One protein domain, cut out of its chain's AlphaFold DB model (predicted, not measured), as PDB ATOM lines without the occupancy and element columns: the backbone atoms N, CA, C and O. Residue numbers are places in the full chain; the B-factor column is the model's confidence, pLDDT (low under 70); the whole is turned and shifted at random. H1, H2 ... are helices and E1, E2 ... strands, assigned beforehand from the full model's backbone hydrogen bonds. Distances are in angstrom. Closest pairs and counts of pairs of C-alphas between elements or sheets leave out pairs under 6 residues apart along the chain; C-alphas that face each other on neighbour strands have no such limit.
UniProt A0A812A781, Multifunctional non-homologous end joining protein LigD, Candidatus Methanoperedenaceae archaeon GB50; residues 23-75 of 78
ATOM      1  N   LYS A  23      23.367 -14.115 287.248       94.75
ATOM      2  CA  LYS A  23      23.103 -13.162 288.334       94.75
ATOM      3  C   LYS A  23      22.238 -13.818 289.400       94.75
ATOM      4  O   LYS A  23      21.294 -14.542 289.081       94.75
ATOM      5  N   GLY A  24      22.541 -13.524 290.658       94.62
ATOM      6  CA  GLY A  24      21.819 -14.061 291.799       94.62
ATOM      7  C   GLY A  24      22.507 -13.745 293.116       94.62
ATOM      8  O   GLY A  24      23.304 -12.814 293.202       94.62
ATOM      9  N   TYR A  25      22.200 -14.553 294.123       95.81
ATOM     10  CA  TYR A  25      22.770 -14.445 295.464       95.81
ATOM     11  C   TYR A  25      23.590 -15.686 295.797       95.81
ATOM     12  O   TYR A  25      23.464 -16.727 295.145       95.81
ATOM     13  N   TYR A  26      24.409 -15.584 296.836       95.38
ATOM     14  CA  TYR A  26      25.108 -16.725 297.404       95.38
ATOM     15  C   TYR A  26      24.914 -16.774 298.917       95.38
ATOM     16  O   TYR A  26      24.686 -15.749 299.558       95.38
ATOM     17  N   PHE A  27      25.047 -17.970 299.479       95.31
ATOM     18  CA  PHE A  27      25.092 -18.187 300.921       95.31
ATOM     19  C   PHE A  27      26.363 -18.947 301.267       95.31
ATOM     20  O   PHE A  27      26.621 -20.008 300.701       95.31
ATOM     21  N   SER A  28      27.156 -18.406 302.190       94.94
ATOM     22  CA  SER A  28      28.312 -19.115 302.741       94.94
ATOM     23  C   SER A  28      27.853 -20.370 303.486       94.94
ATOM     24  O   SER A  28      26.832 -20.340 304.174       94.94
ATOM     25  N   LEU A  29      28.596 -21.468 303.361       93.25
ATOM     26  CA  LEU A  29      28.328 -22.707 304.089       93.25
ATOM     27  C   LEU A  29      29.274 -22.864 305.282       93.25
ATOM     28  O   LEU A  29      30.456 -22.549 305.195       93.25
ATOM     29  N   GLY A  30      28.761 -23.421 306.381       89.62
ATOM     30  CA  GLY A  30      29.522 -23.662 307.609       89.62
ATOM     31  C   GLY A  30      29.506 -22.485 308.590       89.62
ATOM     32  O   GLY A  30      28.786 -21.510 308.411       89.62
ATOM     33  N   ASN A  31      30.311 -22.597 309.650       92.00
ATOM     34  CA  ASN A  31      30.288 -21.667 310.791       92.00
ATOM     35  C   ASN A  31      31.333 -20.539 310.700       92.00
ATOM     36  O   ASN A  31      31.470 -19.760 311.637       92.00
ATOM     37  N   LYS A  32      32.111 -20.489 309.612       93.56
ATOM     38  CA  LYS A  32      33.180 -19.506 309.389       93.56
ATOM     39  C   LYS A  32      32.756 -18.485 308.341       93.56
ATOM     40  O   LYS A  32      32.046 -18.840 307.393       93.56
ATOM     41  N   THR A  33      33.247 -17.255 308.457       94.62
ATOM     42  CA  THR A  33      32.985 -16.223 307.443       94.62
ATOM     43  C   THR A  33      33.630 -16.596 306.096       94.62
ATOM     44  O   THR A  33      34.600 -17.366 306.070       94.62
ATOM     45  N   PRO A  34      33.132 -16.073 304.958       93.94
ATOM     46  CA  PRO A  34      33.769 -16.251 303.650       93.94
ATOM     47  C   PRO A  34      35.277 -15.954 303.650       93.94
ATOM     48  O   PRO A  34      36.064 -16.711 303.084       93.94
ATOM     49  N   GLU A  35      35.696 -14.891 304.336       93.81
ATOM     50  CA  GLU A  35      37.090 -14.448 304.428       93.81
ATOM     51  C   GLU A  35      37.950 -15.440 305.219       93.81
ATOM     52  O   GLU A  35      39.087 -15.739 304.848       93.81
ATOM     53  N   GLU A  36      37.417 -15.986 306.315       95.56
ATOM     54  CA  GLU A  36      38.084 -17.033 307.089       95.56
ATOM     55  C   GLU A  36      38.242 -18.321 306.286       95.56
ATOM     56  O   GLU A  36      39.291 -18.962 306.342       95.56
ATOM     57  N   GLN A  37      37.218 -18.705 305.529       94.44
ATOM     58  CA  GLN A  37      37.272 -19.871 304.657       94.44
ATOM     59  C   GLN A  37      38.300 -19.691 303.531       94.44
ATOM     60  O   GLN A  37      39.124 -20.578 303.295       94.44
ATOM     61  N   LEU A  38      38.328 -18.511 302.907       90.69
ATOM     62  CA  LEU A  38      39.297 -18.168 301.869       90.69
ATOM     63  C   LEU A  38      40.741 -18.261 302.385       90.69
ATOM     64  O   LEU A  38      41.572 -18.911 301.752       90.69
ATOM     65  N   ARG A  39      41.027 -17.693 303.567       91.44
ATOM     66  CA  ARG A  39      42.349 -17.802 304.222       91.44
ATOM     67  C   ARG A  39      42.747 -19.245 304.527       91.44
ATOM     68  O   ARG A  39      43.927 -19.571 304.470       91.44
ATOM     69  N   ASN A  40      41.775 -20.110 304.809       91.25
ATOM     70  CA  ASN A  40      41.996 -21.540 305.041       91.25
ATOM     71  C   ASN A  40      42.135 -22.355 303.737       91.25
ATOM     72  O   ASN A  40      42.257 -23.578 303.792       91.25
ATOM     73  N   GLY A  41      42.116 -21.707 302.566       91.44
ATOM     74  CA  GLY A  41      42.362 -22.345 301.272       91.44
ATOM     75  C   GLY A  41      41.159 -23.076 300.671       91.44
ATOM     76  O   GLY A  41      41.317 -23.763 299.661       91.44
ATOM     77  N   LYS A  42      39.962 -22.943 301.251       93.00
ATOM     78  CA  LYS A  42      38.720 -23.468 300.670       93.00
ATOM     79  C   LYS A  42      37.520 -22.687 301.179       93.00
ATOM     80  O   LYS A  42      37.284 -22.668 302.383       93.00
ATOM     81  N   ILE A  43      36.727 -22.138 300.263       95.31
ATOM     82  CA  ILE A  43      35.430 -21.521 300.570       95.31
ATOM     83  C   ILE A  43      34.304 -22.330 299.945       95.31
ATOM     84  O   ILE A  43      34.358 -22.645 298.757       95.31
ATOM     85  N   GLU A  44      33.306 -22.681 300.753       95.38
ATOM     86  CA  GLU A  44      32.113 -23.418 300.344       95.38
ATOM     87  C   GLU A  44      30.879 -22.520 300.423       95.38
ATOM     88  O   GLU A  44      30.688 -21.782 301.388       95.38
ATOM     89  N   PHE A  45      30.023 -22.581 299.408       96.56
ATOM     90  CA  PHE A  45      28.835 -21.735 299.328       96.56
ATOM     91  C   PHE A  45      27.756 -22.363 298.445       96.56
ATOM     92  O   PHE A  45      28.028 -23.247 297.632       96.56
ATOM     93  N   ILE A  46      26.519 -21.897 298.600       96.75
ATOM     94  CA  ILE A  46      25.406 -22.204 297.701       96.75
ATOM     95  C   ILE A  46      25.203 -21.018 296.765       96.75
ATOM     96  O   ILE A  46      25.090 -19.886 297.232       96.75
ATOM     97  N   LEU A  47      25.119 -21.276 295.460       97.31
ATOM     98  CA  LEU A  47      24.705 -20.292 294.462       97.31
ATOM     99  C   LEU A  47      23.198 -20.385 294.204       97.31
ATOM    100  O   LEU A  47      22.650 -21.474 294.018       97.31
ATOM    101  N   HIS A  48      22.551 -19.224 294.154       97.19
ATOM    102  CA  HIS A  48      21.159 -19.027 293.752       97.19
ATOM    103  C   HIS A  48      21.113 -18.107 292.526       97.19
ATOM    104  O   HIS A  48      20.564 -17.005 292.578       97.19
ATOM    105  N   GLY A  49      21.747 -18.545 291.437       95.81
ATOM    106  CA  GLY A  49      21.728 -17.875 290.139       95.81
ATOM    107  C   GLY A  49      20.568 -18.328 289.250       95.81
ATOM    108  O   GLY A  49      19.809 -19.251 289.572       95.81
ATOM    109  N   LYS A  50      20.442 -17.701 288.079       96.38
ATOM    110  CA  LYS A  50      19.536 -18.175 287.024       96.38
ATOM    111  C   LYS A  50      20.083 -19.452 286.385       96.38
ATOM    112  O   LYS A  50      19.298 -20.376 286.148       96.38
ATOM    113  N   LYS A  51      21.400 -19.509 286.143       95.19
ATOM    114  CA  LYS A  51      22.090 -20.650 285.517       95.19
ATOM    115  C   LYS A  51      22.726 -21.584 286.549       95.19
ATOM    116  O   LYS A  51      22.445 -22.780 286.519       95.19
ATOM    117  N   LEU A  52      23.546 -21.065 287.462       96.19
ATOM    118  CA  LEU A  52      24.212 -21.854 288.498       96.19
ATOM    119  C   LEU A  52      23.358 -21.922 289.763       96.19
ATOM    120  O   LEU A  52      23.011 -20.904 290.359       96.19
ATOM    121  N   LYS A  53      23.033 -23.147 290.180       96.12
ATOM    122  CA  LYS A  53      22.221 -23.428 291.366       96.12
ATOM    123  C   LYS A  53      22.837 -24.576 292.153       96.12
ATOM    124  O   LYS A  53      23.241 -25.570 291.555       96.12
ATOM    125  N   GLY A  54      22.871 -24.454 293.477       95.94
ATOM    126  CA  GLY A  54      23.351 -25.510 294.372       95.94
ATOM    127  C   GLY A  54      24.732 -25.240 294.964       95.94
ATOM    128  O   GLY A  54      25.200 -24.103 294.968       95.94
ATOM    129  N   GLY A  55      25.342 -26.278 295.537       96.38
ATOM    130  CA  GLY A  55      26.590 -26.174 296.294       96.38
ATOM    131  C   GLY A  55      27.833 -26.110 295.407       96.38
ATOM    132  O   GLY A  55      27.998 -26.897 294.480       96.38
ATOM    133  N   PHE A  56      28.750 -25.210 295.744       96.75
ATOM    134  CA  PHE A  56      30.043 -25.044 295.090       96.75
ATOM    135  C   PHE A  56      31.141 -24.827 296.127       96.75
ATOM    136  O   PHE A  56      30.883 -24.533 297.297       96.75
ATOM    137  N   PHE A  57      32.385 -24.957 295.682       95.50
ATOM    138  CA  PHE A  57      33.534 -24.503 296.443       95.50
ATOM    139  C   PHE A  57      34.635 -23.939 295.541       95.50
ATOM    140  O   PHE A  57      34.793 -24.367 294.395       95.50
ATOM    141  N   LEU A  58      35.408 -22.993 296.078       94.56
ATOM    142  CA  LEU A  58      36.640 -22.491 295.469       94.56
ATOM    143  C   LEU A  58      37.852 -23.043 296.219       94.56
ATOM    144  O   LEU A  58      37.866 -23.058 297.449       94.56
ATOM    145  N   ILE A  59      38.876 -23.452 295.473       92.31
ATOM    146  CA  ILE A  59      40.200 -23.829 295.996       92.31
ATOM    147  C   ILE A  59      41.303 -23.158 295.170       92.31
ATOM    148  O   ILE A  59      41.094 -22.945 293.973       92.31
ATOM    149  N   PRO A  60      42.474 -22.845 295.754       89.56
ATOM    150  CA  PRO A  60      43.616 -22.338 295.005       89.56
ATOM    151  C   PRO A  60      43.982 -23.262 293.841       89.56
ATOM    152  O   PRO A  60      44.034 -24.489 293.986       89.56
ATOM    153  N   ALA A  61      44.252 -22.679 292.677       87.38
ATOM    154  CA  ALA A  61      44.791 -23.413 291.545       87.38
ATOM    155  C   ALA A  61      46.244 -23.815 291.852       87.38
ATOM    156  O   ALA A  61      47.129 -22.970 291.939       87.38
ATOM    157  N   GLN A  62      46.517 -25.112 292.007       72.81
ATOM    158  CA  GLN A  62      47.893 -25.598 292.127       72.81
ATOM    159  C   GLN A  62      48.548 -25.664 290.741       72.81
ATOM    160  O   GLN A  62      48.471 -26.684 290.058       72.81
ATOM    161  N   LYS A  63      49.219 -24.590 290.317       60.50
ATOM    162  CA  LYS A  63      50.251 -24.661 289.274       60.50
ATOM    163  C   LYS A  63      51.480 -23.851 289.681       60.50
ATOM    164  O   LYS A  63      51.376 -22.701 290.090       60.50
ATOM    165  N   ARG A  64      52.645 -24.501 289.560       53.34
ATOM    166  CA  ARG A  64      53.983 -23.903 289.681       53.34
ATOM    167  C   ARG A  64      54.080 -22.677 288.771       53.34
ATOM    168  O   ARG A  64      53.792 -22.798 287.585       53.34
ATOM    169  N   GLY A  65      54.542 -21.557 289.314       57.50
ATOM    170  CA  GLY A  65      54.987 -20.415 288.521       57.50
ATOM    171  C   GLY A  65      54.229 -19.135 288.818       57.50
ATOM    172  O   GLY A  65      54.786 -18.280 289.486       57.50
ATOM    173  N   GLU A  66      53.007 -18.965 288.305       58.09
ATOM    174  CA  GLU A  66      52.528 -17.593 288.036       58.09
ATOM    175  C   GLU A  66      51.002 -17.369 288.097       58.09
ATOM    176  O   GLU A  66      50.498 -16.411 287.516       58.09
ATOM    177  N   SER A  67      50.213 -18.185 288.809       56.69
ATOM    178  CA  SER A  67      48.763 -17.916 288.909       56.69
ATOM    179  C   SER A  67      48.211 -17.960 290.335       56.69
ATOM    180  O   SER A  67      47.985 -19.039 290.878       56.69
ATOM    181  N   ASN A  68      47.870 -16.787 290.883       69.69
ATOM    182  CA  ASN A  68      47.104 -16.592 292.131       69.69
ATOM    183  C   ASN A  68      45.585 -16.828 291.933       69.69
ATOM    184  O   ASN A  68      44.752 -16.090 292.459       69.69
ATOM    185  N   GLY A  69      45.213 -17.805 291.104       84.19
ATOM    186  CA  GLY A  69      43.823 -18.070 290.725       84.19
ATOM    187  C   GLY A  69      43.119 -19.075 291.639       84.19
ATOM    188  O   GLY A  69      43.760 -19.876 292.321       84.19
ATOM    189  N   TYR A  70      41.787 -19.084 291.589       90.00
ATOM    190  CA  TYR A  70      40.940 -20.084 292.244       90.00
ATOM    191  C   TYR A  70      40.179 -20.915 291.206       90.00
ATOM    192  O   TYR A  70      39.780 -20.410 290.160       90.00
ATOM    193  N   LEU A  71      39.954 -22.192 291.510       92.12
ATOM    194  CA  LEU A  71      39.122 -23.096 290.719       92.12
ATOM    195  C   LEU A  71      37.750 -23.239 291.368       92.12
ATOM    196  O   LEU A  71      37.662 -23.685 292.512       92.12
ATOM    197  N   LEU A  72      36.694 -22.922 290.618       93.88
ATOM    198  CA  LEU A  72      35.311 -23.190 291.008       93.88
ATOM    199  C   LEU A  72      34.964 -24.646 290.700       93.88
ATOM    200  O   LEU A  72      35.084 -25.092 289.558       93.88
ATOM    201  N   LYS A  73      34.516 -25.387 291.712       93.56
ATOM    202  CA  LYS A  73      34.081 -26.777 291.569       93.56
ATOM    203  C   LYS A  73      32.674 -26.951 292.122       93.56
ATOM    204  O   LYS A  73      32.341 -26.407 293.172       93.56
ATOM    205  N   ASN A  74      31.858 -27.724 291.409       92.69
ATOM    206  CA  ASN A  74      30.547 -28.139 291.895       92.69
ATOM    207  C   ASN A  74      30.732 -29.124 293.060       92.69
ATOM    208  O   ASN A  74      31.548 -30.049 292.979       92.69
ATOM    209  N   LYS A  75      29.991 -28.915 294.147       84.75
ATOM    210  CA  LYS A  75      29.926 -29.830 295.280       84.75
ATOM    211  C   LYS A  75      28.893 -30.908 294.942       84.75
ATOM    212  O   LYS A  75      27.722 -30.786 295.279       84.75
TER     213      LYS A  75
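This is residues 23 to 75 of the 78 residues of the protein "Multifunctional non-homologous end joining protein LigD" of Candidatus Methanoperedenaceae archaeon GB50 (UniProt A0A812A781). Picture a strongly twisted, curled wall of four antiparallel strands, with one short helix, H1, over one face and the other face bare. The hairpin of E3 and E4 has a loop that reaches out to Gly 65 at one end of the longest axis. The 53 printed residues hold E1, H1, E2, E3 and E4 in chain order; the sheet's order is E1, E2, E3, E4, and the class is mostly strand. The whole is only just loose, close to compact, with a radius of gyration of the C-alphas of 12.0 A and spans of 35 by 26 by 17 A.

Find C-alpha 53 at (22.221, -23.428, 291.366); from there E3, residues 53 to 60, runs 21.7 A. Beside it, E2 is residues 43 to 49, 17.6 A long. E1, residues 24 to 28, begins at C-alpha 24 (21.819, -14.061, 291.799) and runs 13.7 A. E4, residues 70 to 74, runs 13.2 A and ends at C-alpha 74 (30.547, -28.139, 291.895). H1 is residues 34 to 39, 8.7 A.

Look first at the hairpin E2 and E3, antiparallel at 144 degrees, where N 56 and O 45 are 2.8 A apart. Edge strand E1 is antiparallel to E2, with N 46 and O 27 at 2.8 A. Edge strand E4 forms a hairpin with E3; N 71 and O 59 are 2.8 A apart. E1 and E4 are apart. H1 is on the sheet at a height of 7.7 A, over E2, slantwise to the strands at 34 degrees to E2 on the local plane. The closest C-alphas of H1 and E2, those of Gln 37 and Ile 43, are 4.8 A apart. In H1 every O i to N i+4 pair is within hydrogen-bond range.

The two farthest C-alphas, of Lys 50 and Gly 65, are 35.6 A apart. The printed part has no cut. The link E3 to E4 is short; the other links are tight. Residues 63 to 68 are under 70 in pLDDT, where the mean of the printed part is 89.4.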